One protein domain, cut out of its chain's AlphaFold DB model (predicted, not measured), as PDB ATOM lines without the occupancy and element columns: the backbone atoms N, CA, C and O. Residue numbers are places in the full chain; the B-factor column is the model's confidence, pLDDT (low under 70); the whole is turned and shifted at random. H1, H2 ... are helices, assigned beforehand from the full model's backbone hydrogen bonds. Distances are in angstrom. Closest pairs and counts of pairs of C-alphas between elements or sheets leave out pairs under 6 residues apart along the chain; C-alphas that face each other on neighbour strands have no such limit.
ATOM      1  N   LYS A   7     112.767 146.195  78.967       86.69
ATOM      2  CA  LYS A   7     114.102 146.312  79.559       86.69
ATOM      3  C   LYS A   7     114.397 147.729  80.058       86.69
ATOM      4  O   LYS A   7     114.859 147.894  81.182       86.69
ATOM      5  N   ASP A   8     114.050 148.765  79.288       87.94
ATOM      6  CA  ASP A   8     114.215 150.159  79.723       87.94
ATOM      7  C   ASP A   8     113.308 150.515  80.902       87.94
ATOM      8  O   ASP A   8     113.704 151.262  81.799       87.94
ATOM      9  N   ARG A   9     112.084 149.982  80.916       88.94
ATOM     10  CA  ARG A   9     111.115 150.211  81.996       88.94
ATOM     11  C   ARG A   9     111.510 149.504  83.292       88.94
ATOM     12  O   ARG A   9     111.141 149.985  84.362       88.94
ATOM     13  N   MET A  10     112.282 148.424  83.198       91.50
ATOM     14  CA  MET A  10     112.782 147.633  84.325       91.50
ATOM     15  C   MET A  10     114.170 148.053  84.828       91.50
ATOM     16  O   MET A  10     114.644 147.466  85.790       91.50
ATOM     17  N   LYS A  11     114.793 149.115  84.289       91.50
ATOM     18  CA  LYS A  11     116.113 149.627  84.738       91.50
ATOM     19  C   LYS A  11     116.229 149.944  86.237       91.50
ATOM     20  O   LYS A  11     117.331 150.096  86.742       91.50
ATOM     21  N   TRP A  12     115.107 150.099  86.939       93.56
ATOM     22  CA  TRP A  12     115.084 150.327  88.387       93.56
ATOM     23  C   TRP A  12     115.291 149.044  89.208       93.56
ATOM     24  O   TRP A  12     115.527 149.143  90.409       93.56
ATOM     25  N   PHE A  13     115.154 147.869  88.590       93.81
ATOM     26  CA  PHE A  13     115.271 146.570  89.236       93.81
ATOM     27  C   PHE A  13     116.681 146.007  89.013       93.81
ATOM     28  O   PHE A  13     117.095 145.830  87.868       93.81
ATOM     29  N   ASN A  14     117.406 145.721  90.096       94.31
ATOM     30  CA  ASN A  14     118.730 145.106  90.048       94.31
ATOM     31  C   ASN A  14     118.644 143.651  90.547       94.31
ATOM     32  O   ASN A  14     118.464 143.457  91.749       94.31
ATOM     33  N   PRO A  15     118.791 142.636  89.673       92.50
ATOM     34  CA  PRO A  15     118.724 141.235  90.086       92.50
ATOM     35  C   PRO A  15     119.907 140.808  90.969       92.50
ATOM     36  O   PRO A  15     119.781 139.821  91.682       92.50
ATOM     37  N   GLU A  16     121.018 141.553  90.951       94.44
ATOM     38  CA  GLU A  16     122.198 141.307  91.796       94.44
ATOM     39  C   GLU A  16     122.018 141.795  93.237       94.44
ATOM     40  O   GLU A  16     122.820 141.474  94.107       94.44
ATOM     41  N   ASN A  17     120.993 142.608  93.503       95.00
ATOM     42  CA  ASN A  17     120.670 143.014  94.861       95.00
ATOM     43  C   ASN A  17     119.916 141.865  95.548       95.00
ATOM     44  O   ASN A  17     118.771 141.580  95.194       95.00
ATOM     45  N   GLU A  18     120.554 141.228  96.534       92.94
ATOM     46  CA  GLU A  18     120.005 140.065  97.240       92.94
ATOM     47  C   GLU A  18     118.648 140.342  97.895       92.94
ATOM     48  O   GLU A  18     117.733 139.534  97.749       92.94
ATOM     49  N   GLU A  19     118.479 141.502  98.534       92.62
ATOM     50  CA  GLU A  19     117.218 141.906  99.172       92.62
ATOM     51  C   GLU A  19     116.094 142.025  98.134       92.62
ATOM     52  O   GLU A  19     114.980 141.533  98.320       92.62
ATOM     53  N   MET A  20     116.390 142.650  96.993       93.81
ATOM     54  CA  MET A  20     115.427 142.819  95.910       93.81
ATOM     55  C   MET A  20     115.086 141.478  95.243       93.81
ATOM     56  O   MET A  20     113.931 141.243  94.876       93.81
ATOM     57  N   ALA A  21     116.065 140.584  95.113       93.25
ATOM     58  CA  ALA A  21     115.887 139.246  94.567       93.25
ATOM     59  C   ALA A  21     115.065 138.345  95.507       93.25
ATOM     60  O   ALA A  21     114.143 137.650  95.065       93.25
ATOM     61  N   GLU A  22     115.343 138.387  96.812       92.38
ATOM     62  CA  GLU A  22     114.569 137.693  97.842       92.38
ATOM     63  C   GLU A  22     113.130 138.209  97.901       92.38
ATOM     64  O   GLU A  22     112.172 137.423  97.904       92.38
ATOM     65  N   TRP A  23     112.967 139.534  97.883       94.00
ATOM     66  CA  TRP A  23     111.663 140.173  97.808       94.00
ATOM     67  C   TRP A  23     110.891 139.698  96.581       94.00
ATOM     68  O   TRP A  23     109.740 139.281  96.718       94.00
ATOM     69  N   LEU A  24     111.510 139.705  95.394       92.56
ATOM     70  CA  LEU A  24     110.858 139.278  94.158       92.56
ATOM     71  C   LEU A  24     110.412 137.816  94.255       92.56
ATOM     72  O   LEU A  24     109.281 137.500  93.885       92.56
ATOM     73  N   ARG A  25     111.254 136.924  94.794       88.62
ATOM     74  CA  ARG A  25     110.902 135.507  94.985       88.62
ATOM     75  C   ARG A  25     109.731 135.334  95.950       88.62
ATOM     76  O   ARG A  25     108.832 134.532  95.701       88.62
ATOM     77  N   SER A  26     109.702 136.108  97.029       89.00
ATOM     78  CA  SER A  26     108.592 136.110  97.990       89.00
ATOM     79  C   SER A  26     107.311 136.708  97.407       89.00
ATOM     80  O   SER A  26     106.211 136.230  97.694       89.00
ATOM     81  N   TYR A  27     107.439 137.736  96.571       90.00
ATOM     82  CA  TYR A  27     106.340 138.366  95.848       90.00
ATOM     83  C   TYR A  27     105.743 137.396  94.813       90.00
ATOM     84  O   TYR A  27     104.525 137.234  94.753       90.00
ATOM     85  N   ALA A  28     106.584 136.647  94.095       88.38
ATOM     86  CA  ALA A  28     106.174 135.661  93.093       88.38
ATOM     87  C   ALA A  28     105.263 134.551  93.643       88.38
ATOM     88  O   ALA A  28     104.367 134.105  92.933       88.38
ATOM     89  N   LYS A  29     105.415 134.153  94.918       84.44
ATOM     90  CA  LYS A  29     104.551 133.143  95.573       84.44
ATOM     91  C   LYS A  29     103.061 133.503  95.565       84.44
ATOM     92  O   LYS A  29     102.229 132.622  95.737       84.44
ATOM     93  N   ARG A  30     102.730 134.791  95.435       84.81
ATOM     94  CA  ARG A  30     101.354 135.316  95.443       84.81
ATOM     95  C   ARG A  30     100.912 135.859  94.082       84.81
ATOM     96  O   ARG A  30      99.814 136.395  93.969       84.81
ATOM     97  N   HIS A  31     101.775 135.772  93.070       86.06
ATOM     98  CA  HIS A  31     101.570 136.395  91.770       86.06
ATOM     99  C   HIS A  31     102.018 135.452  90.651       86.06
ATOM    100  O   HIS A  31     103.175 135.479  90.227       86.06
ATOM    101  N   ASP A  32     101.076 134.657  90.139       83.31
ATOM    102  CA  ASP A  32     101.321 133.590  89.155       83.31
ATOM    103  C   ASP A  32     102.056 134.071  87.902       83.31
ATOM    104  O   ASP A  32     102.927 133.385  87.381       83.31
ATOM    105  N   TRP A  33     101.788 135.296  87.446       84.00
ATOM    106  CA  TRP A  33     102.452 135.866  86.272       84.00
ATOM    107  C   TRP A  33     103.965 136.093  86.459       84.00
ATOM    108  O   TRP A  33     104.674 136.225  85.467       84.00
ATOM    109  N   ILE A  34     104.458 136.129  87.701       84.44
ATOM    110  CA  ILE A  34     105.890 136.109  88.049       84.44
ATOM    111  C   ILE A  34     106.309 134.674  88.380       84.44
ATOM    112  O   ILE A  34     107.359 134.215  87.936       84.44
ATOM    113  N   GLY A  35     105.468 133.949  89.126       71.69
ATOM    114  CA  GLY A  35     105.684 132.551  89.499       71.69
ATOM    115  C   GLY A  35     105.868 131.613  88.302       71.69
ATOM    116  O   GLY A  35     106.621 130.650  88.399       71.69
ATOM    117  N   ASN A  36     105.292 131.913  87.141       74.06
ATOM    118  CA  ASN A  36     105.503 131.128  85.924       74.06
ATOM    119  C   ASN A  36     106.951 131.193  85.411       74.06
ATOM    120  O   ASN A  36     107.411 130.245  84.791       74.06
ATOM    121  N   TYR A  37     107.708 132.241  85.752       72.62
ATOM    122  CA  TYR A  37     109.145 132.335  85.465       72.62
ATOM    123  C   TYR A  37     110.017 131.674  86.543       72.62
ATOM    124  O   TYR A  37     111.241 131.724  86.454       72.62
ATOM    125  N   SER A  38     109.407 131.081  87.583       61.56
ATOM    126  CA  SER A  38     110.111 130.377  88.668       61.56
ATOM    127  C   SER A  38     110.396 128.902  88.372       61.56
ATOM    128  O   SER A  38     111.023 128.229  89.190       61.56
ATOM    129  N   ARG A  39     109.949 128.414  87.209       62.06
ATOM    130  CA  ARG A  39     110.116 127.032  86.763       62.06
ATOM    131  C   ARG A  39     111.118 127.009  85.614       62.06
ATOM    132  O   ARG A  39     110.888 127.638  84.586       62.06
ATOM    133  N   LYS A  40     112.229 126.306  85.813       58.00
ATOM    134  CA  LYS A  40     113.131 125.917  84.729       58.00
ATOM    135  C   LYS A  40     112.498 124.672  84.100       58.00
ATOM    136  O   LYS A  40     112.319 123.681  84.806       58.00
ATOM    137  N   GLU A  41     112.060 124.751  82.848       53.06
ATOM    138  CA  GLU A  41     111.687 123.551  82.093       53.06
ATOM    139  C   GLU A  41     112.977 122.886  81.603       53.06
ATOM    140  O   GLU A  41     113.813 123.535  80.979       53.06
ATOM    141  N   GLU A  42     113.146 121.609  81.935       50.59
ATOM    142  CA  GLU A  42     114.142 120.721  81.337       50.59
ATOM    143  C   GLU A  42     113.403 119.552  80.672       50.59
ATOM    144  O   GLU A  42     112.328 119.158  81.137       50.59
ATOM    145  N   ASP A  43     114.001 118.994  79.614       51.31
ATOM    146  CA  ASP A  43     113.443 118.038  78.635       51.31
ATOM    147  C   ASP A  43     112.830 116.730  79.200       51.31
ATOM    148  O   ASP A  43     112.370 115.887  78.436       51.31
ATOM    149  N   ASN A  44     112.766 116.542  80.523       50.44
ATOM    150  CA  ASN A  44     112.317 115.308  81.183       50.44
ATOM    151  C   ASN A  44     111.291 115.519  82.321       50.44
ATOM    152  O   ASN A  44     111.257 114.737  83.270       50.44
ATOM    153  N   ASN A  45     110.438 116.552  82.262       52.91
ATOM    154  CA  ASN A  45     109.350 116.800  83.236       52.91
ATOM    155  C   ASN A  45     109.781 117.010  84.710       52.91
ATOM    156  O   ASN A  45     108.924 117.063  85.597       52.91
ATOM    157  N   ASN A  46     111.073 117.188  85.003       50.72
ATOM    158  CA  ASN A  46     111.542 117.520  86.349       50.72
ATOM    159  C   ASN A  46     111.555 119.041  86.556       50.72
ATOM    160  O   ASN A  46     112.352 119.763  85.966       50.72
ATOM    161  N   ILE A  47     110.665 119.536  87.423       55.47
ATOM    162  CA  ILE A  47     110.582 120.960  87.780       55.47
ATOM    163  C   ILE A  47     111.734 121.298  88.734       55.47
ATOM    164  O   ILE A  47     111.641 121.061  89.942       55.47
ATOM    165  N   ILE A  48     112.808 121.887  88.211       56.91
ATOM    166  CA  ILE A  48     113.919 122.380  89.032       56.91
ATOM    167  C   ILE A  48     113.554 123.768  89.572       56.91
ATOM    168  O   ILE A  48     113.199 124.687  88.826       56.91
ATOM    169  N   LYS A  49     113.628 123.926  90.896       64.06
ATOM    170  CA  LYS A  49     113.552 125.236  91.558       64.06
ATOM    171  C   LYS A  49     114.921 125.903  91.454       64.06
ATOM    172  O   LYS A  49     115.915 125.257  91.760       64.06
ATOM    173  N   TYR A  50     114.964 127.189  91.106       68.00
ATOM    174  CA  TYR A  50     116.201 127.980  91.167       68.00
ATOM    175  C   TYR A  50     116.892 127.838  92.527       68.00
ATOM    176  O   TYR A  50     116.236 127.967  93.573       68.00
ATOM    177  N   GLU A  51     118.203 127.606  92.494       70.88
ATOM    178  CA  GLU A  51     119.020 127.382  93.689       70.88
ATOM    179  C   GLU A  51     119.183 128.679  94.490       70.88
ATOM    180  O   GLU A  51     119.113 128.666  95.719       70.88
ATOM    181  N   SER A  52     119.279 129.824  93.802       87.06
ATOM    182  CA  SER A  52     119.418 131.143  94.429       87.06
ATOM    183  C   SER A  52     118.311 132.132  94.046       87.06
ATOM    184  O   SER A  52     117.704 132.067  92.973       87.06
ATOM    185  N   ASN A  53     118.062 133.101  94.936       89.25
ATOM    186  CA  ASN A  53     117.131 134.205  94.683       89.25
ATOM    187  C   ASN A  53     117.593 135.066  93.494       89.25
ATOM    188  O   ASN A  53     116.772 135.486  92.679       89.25
ATOM    189  N   VAL A  54     118.905 135.291  93.382       92.25
ATOM    190  CA  VAL A  54     119.535 136.073  92.309       92.25
ATOM    191  C   VAL A  54     119.364 135.385  90.954       92.25
ATOM    192  O   VAL A  54     118.977 136.038  89.989       92.25
ATOM    193  N   GLU A  55     119.573 134.066  90.866       88.94
ATOM    194  CA  GLU A  55     119.375 133.312  89.617       88.94
ATOM    195  C   GLU A  55     117.920 133.399  89.137       88.94
ATOM    196  O   GLU A  55     117.668 133.697  87.968       88.94
ATOM    197  N   PHE A  56     116.961 133.244  90.056       88.75
ATOM    198  CA  PHE A  56     115.544 133.449  89.762       88.75
ATOM    199  C   PHE A  56     115.266 134.866  89.233       88.75
ATOM    200  O   PHE A  56     114.604 135.029  88.208       88.75
ATOM    201  N   ALA A  57     115.790 135.896  89.905       91.56
ATOM    202  CA  ALA A  57     115.579 137.289  89.521       91.56
ATOM    203  C   ALA A  57     116.207 137.627  88.159       91.56
ATOM    204  O   ALA A  57     115.576 138.310  87.346       91.56
ATOM    205  N   ARG A  58     117.413 137.113  87.871       90.44
ATOM    206  CA  ARG A  58     118.058 137.223  86.553       90.44
ATOM    207  C   ARG A  58     117.218 136.553  85.473       90.44
ATOM    208  O   ARG A  58     116.974 137.176  84.441       90.44
ATOM    209  N   ASN A  59     116.755 135.322  85.708       88.19
ATOM    210  CA  ASN A  59     115.969 134.601  84.711       88.19
ATOM    211  C   ASN A  59     114.624 135.281  84.438       88.19
ATOM    212  O   ASN A  59     114.245 135.442  83.278       88.19
ATOM    213  N   PHE A  60     113.928 135.729  85.486       89.56
ATOM    214  CA  PHE A  60     112.701 136.513  85.352       89.56
ATOM    215  C   PHE A  60     112.933 137.762  84.497       89.56
ATOM    216  O   PHE A  60     112.204 137.995  83.532       89.56
ATOM    217  N   LEU A  61     113.964 138.548  84.823       90.62
ATOM    218  CA  LEU A  61     114.263 139.776  84.096       90.62
ATOM    219  C   LEU A  61     114.617 139.478  82.635       90.62
ATOM    220  O   LEU A  61     114.068 140.118  81.741       90.62
ATOM    221  N   GLY A  62     115.483 138.495  82.380       87.31
ATOM    222  CA  GLY A  62     115.874 138.085  81.031       87.31
ATOM    223  C   GLY A  62     114.687 137.595  80.205       87.31
ATOM    224  O   GLY A  62     114.427 138.115  79.125       87.31
ATOM    225  N   SER A  63     113.910 136.657  80.740       85.50
ATOM    226  CA  SER A  63     112.789 136.031  80.031       85.50
ATOM    227  C   SER A  63     111.650 137.015  79.766       85.50
ATOM    228  O   SER A  63     111.127 137.087  78.656       85.50
ATOM    229  N   TRP A  64     111.269 137.816  80.765       87.06
ATOM    230  CA  TRP A  64     110.131 138.720  80.628       87.06
ATOM    231  C   TRP A  64     110.467 139.955  79.786       87.06
ATOM    232  O   TRP A  64     109.635 140.395  78.991       87.06
ATOM    233  N   THR A  65     111.680 140.510  79.914       86.44
ATOM    234  CA  THR A  65     112.052 141.739  79.190       86.44
ATOM    235  C   THR A  65     112.483 141.526  77.741       86.44
ATOM    236  O   THR A  65     112.529 142.508  77.000       86.44
ATOM    237  N   ASN A  66     112.714 140.279  77.315       84.06
ATOM    238  CA  ASN A  66     113.065 139.916  75.935       84.06
ATOM    239  C   ASN A  66     111.864 139.836  74.971       84.06
ATOM    240  O   ASN A  66     112.030 139.476  73.807       84.06
ATOM    241  N   LYS A  67     110.647 140.176  75.411       79.69
ATOM    242  CA  LYS A  67     109.467 140.201  74.533       79.69
ATOM    243  C   LYS A  67     109.584 141.288  73.455       79.69
ATOM    244  O   LYS A  67     109.848 142.450  73.759       79.69
ATOM    245  N   TYR A  68     109.305 140.912  72.204       68.69
ATOM    246  CA  TYR A  68     109.355 141.802  71.035       68.69
ATOM    247  C   TYR A  68     108.200 142.810  70.959       68.69
ATOM    248  O   TYR A  68     108.352 143.878  70.370       68.69
ATOM    249  N   SER A  69     107.047 142.495  71.558       79.69
ATOM    250  CA  SER A  69     105.892 143.393  71.630       79.69
ATOM    251  C   SER A  69     105.485 143.632  73.082       79.69
ATOM    252  O   SER A  69     105.555 142.732  73.918       79.69
ATOM    253  N   ILE A  70     105.104 144.874  73.383       84.00
ATOM    254  CA  ILE A  70     104.727 145.330  74.726       84.00
ATOM    255  C   ILE A  70     103.291 145.819  74.658       84.00
ATOM    256  O   ILE A  70     102.998 146.770  73.928       84.00
ATOM    257  N   ASN A  71     102.417 145.208  75.449       87.75
ATOM    258  CA  ASN A  71     101.029 145.638  75.587       87.75
ATOM    259  C   ASN A  71     100.836 146.500  76.853       87.75
ATOM    260  O   ASN A  71     101.778 146.775  77.604       87.75
ATOM    261  N   ASP A  72      99.615 146.984  77.080       89.00
ATOM    262  CA  ASP A  72      99.315 147.809  78.254       89.00
ATOM    263  C   ASP A  72      99.336 147.021  79.573       89.00
ATOM    264  O   ASP A  72      99.682 147.586  80.611       89.00
ATOM    265  N   ASP A  73      99.078 145.712  79.531       89.81
ATOM    266  CA  ASP A  73      99.186 144.822  80.691       89.81
ATOM    267  C   ASP A  73     100.644 144.679  81.170       89.81
ATOM    268  O   ASP A  73     100.920 144.790  82.364       89.81
ATOM    269  N   ASP A  74     101.616 144.561  80.259       88.69
ATOM    270  CA  ASP A  74     103.042 144.558  80.608       88.69
ATOM    271  C   ASP A  74     103.453 145.894  81.259       88.69
ATOM    272  O   ASP A  74     104.158 145.916  82.272       88.69
ATOM    273  N   LYS A  75     102.974 147.033  80.729       90.06
ATOM    274  CA  LYS A  75     103.228 148.360  81.327       90.06
ATOM    275  C   LYS A  75     102.631 148.458  82.732       90.06
ATOM    276  O   LYS A  75     103.287 148.982  83.637       90.06
ATOM    277  N   TYR A  76     101.410 147.962  82.909       91.88
ATOM    278  CA  TYR A  76     100.730 147.906  84.199       91.88
ATOM    279  C   TYR A  76     101.514 147.051  85.203       91.88
ATOM    280  O   TYR A  76     101.825 147.525  86.295       91.88
ATOM    281  N   LYS A  77     101.933 145.846  84.810       92.19
ATOM    282  CA  LYS A  77     102.710 144.918  85.643       92.19
ATOM    283  C   LYS A  77     104.050 145.491  86.093       92.19
ATOM    284  O   LYS A  77     104.418 145.330  87.257       92.19
ATOM    285  N   VAL A  78     104.757 146.229  85.232       92.06
ATOM    286  CA  VAL A  78     105.985 146.939  85.637       92.06
ATOM    287  C   VAL A  78     105.690 148.001  86.699       92.06
ATOM    288  O   VAL A  78     106.406 148.094  87.700       92.06
ATOM    289  N   ASN A  79     104.639 148.804  86.511       92.62
ATOM    290  CA  ASN A  79     104.256 149.833  87.480       92.62
ATOM    291  C   ASN A  79     103.806 149.230  88.816       92.62
ATOM    292  O   ASN A  79     104.132 149.776  89.875       92.62
ATOM    293  N   LEU A  80     103.103 148.098  88.769       93.44
ATOM    294  CA  LEU A  80     102.682 147.342  89.942       93.44
ATOM    295  C   LEU A  80     103.897 146.835  90.728       93.44
ATOM    296  O   LEU A  80     104.013 147.146  91.913       93.44
ATOM    297  N   LEU A  81     104.845 146.163  90.063       93.38
ATOM    298  CA  LEU A  81     106.110 145.712  90.664       93.38
ATOM    299  C   LEU A  81     106.872 146.869  91.314       93.38
ATOM    300  O   LEU A  81     107.273 146.786  92.473       93.38
ATOM    301  N   LYS A  82     107.032 147.980  90.591       93.75
ATOM    302  CA  LYS A  82     107.752 149.160  91.085       93.75
ATOM    303  C   LYS A  82     107.085 149.772  92.316       93.75
ATOM    304  O   LYS A  82     107.770 150.222  93.234       93.75
ATOM    305  N   SER A  83     105.755 149.806  92.339       91.75
ATOM    306  CA  SER A  83     104.983 150.327  93.473       91.75
ATOM    307  C   SER A  83     105.056 149.391  94.675       91.75
ATOM    308  O   SER A  83     105.268 149.855  95.794       91.75
ATOM    309  N   ALA A  84     104.969 148.080  94.446       92.19
ATOM    310  CA  ALA A  84     105.114 147.070  95.486       92.19
ATOM    311  C   ALA A  84     106.515 147.109  96.121       92.19
ATOM    312  O   ALA A  84     106.622 147.115  97.346       92.19
ATOM    313  N   TRP A  85     107.577 147.243  95.319       92.75
ATOM    314  CA  TRP A  85     108.947 147.401  95.823       92.75
ATOM    315  C   TRP A  85     109.122 148.679  96.655       92.75
ATOM    316  O   TRP A  85     109.680 148.657  97.752       92.75
ATOM    317  N   ARG A  86     108.588 149.810  96.179       90.19
ATOM    318  CA  ARG A  86     108.589 151.072  96.942       90.19
ATOM    319  C   ARG A  86     107.837 150.953  98.264       90.19
ATOM    320  O   ARG A  86     108.240 151.561  99.246       90.19
ATOM    321  N   SER A  87     106.738 150.204  98.288       87.38
ATOM    322  CA  SER A  87     105.996 149.943  99.521       87.38
ATOM    323  C   SER A  87     106.770 149.030 100.472       87.38
ATOM    324  O   SER A  87     106.673 149.213 101.680       87.38
ATOM    325  N   HIS A  88     107.514 148.055  99.943       86.06
ATOM    326  CA  HIS A  88     108.342 147.145 100.730       86.06
ATOM    327  C   HIS A  88     109.483 147.890 101.432       86.06
ATOM    328  O   HIS A  88     109.602 147.833 102.649       86.06
ATOM    329  N   THR A  89     110.246 148.673 100.672       83.75
ATOM    330  CA  THR A  89     111.398 149.445 101.175       83.75
ATOM    331  C   THR A  89     111.013 150.572 102.134       83.75
ATOM    332  O   THR A  89     111.797 150.956 102.991       83.75
ATOM    333  N   LYS A  90     109.788 151.103 102.039       74.94
ATOM    334  CA  LYS A  90     109.278 152.133 102.963       74.94
ATOM    335  C   LYS A  90     108.626 151.573 104.226       74.94
ATOM    336  O   LYS A  90     108.154 152.357 105.046       74.94
ATOM    337  N   ARG A  91     108.561 150.250 104.399       62.56
ATOM    338  CA  ARG A  91     107.811 149.627 105.497       62.56
ATOM    339  C   ARG A  91     108.378 149.977 106.878       62.56
ATOM    340  O   ARG A  91     107.603 150.095 107.818       62.56
TER     341      ARG A  91
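What this domain is: This is residues 7 to 91 of the 200 residues of an uncharacterized protein of Vibrio fluvialis (UniProt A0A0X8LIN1). The longest helix, H4, and H3 make two legs that run roughly opposite ways without meeting, with H1 set across one end between them; short H2 packs on H3, and the link of residues 39 to 52 reaches away as an arm that makes much of the length. The 85 printed residues hold four named helices, H1 to H4 along the chain, and no named strand; the class is all helix. The whole is compact, with a radius of gyration of the C-alphas of 13.0 A, and spans 41 by 31 by 22 A.

Where its parts are: H4, residues 72 to 89, is 26.0 A long and ends with C-alpha 89 at (111.398, 149.445, 101.175). H3, residues 53 to 65, is 18.0 A long. H1, residues 18 to 28, is 15.1 A long and begins with C-alpha 18 at (120.005, 140.065, 97.240). H2, residues 32 to 38, is 9.4 A long.

How they stand to each other: H4 is close to H1 but not clearly touching; their closest C-alphas, of Met 20 and Trp 85, are 7.9 A apart. H4 is apart from H2 and H3. H1 touches H3, with residues 53 to 57 of H3 alone, at a steep tilt of 65 degrees; the closest C-alphas, of Ala 21 and Asn 53, are 5.2 A apart. H2 touches H3 at a steep tilt of 63 degrees, opposite ways; the closest C-alphas, of Tyr 37 and Phe 60, are 5.5 A apart. H1 and H2 touch only at the corner, and only just, with 3 pairs of C-alphas within 8 A; the closest, of Ala 28 and Gly 35, are 4.8 A apart. In H1, H3 and H4 every O i to N i+4 pair is within hydrogen-bond range; in H2 it is 1 of 3, beside 3 of 4 O i to N i+3 pairs.

The domain as a whole: The farthest C-alphas, of Asn 44 and Lys 90, are 42.9 A apart. The printed part has no cut. The link from H2 to H3 is long, 14 residues; within it residues 39 to 40 pair with residues 48 to 49, antiparallel. Residues 68 to 73, of which 72 and 73 belong to H4, stand free. The pLDDT is under 70 at residues 38 to 50, 68 and 91.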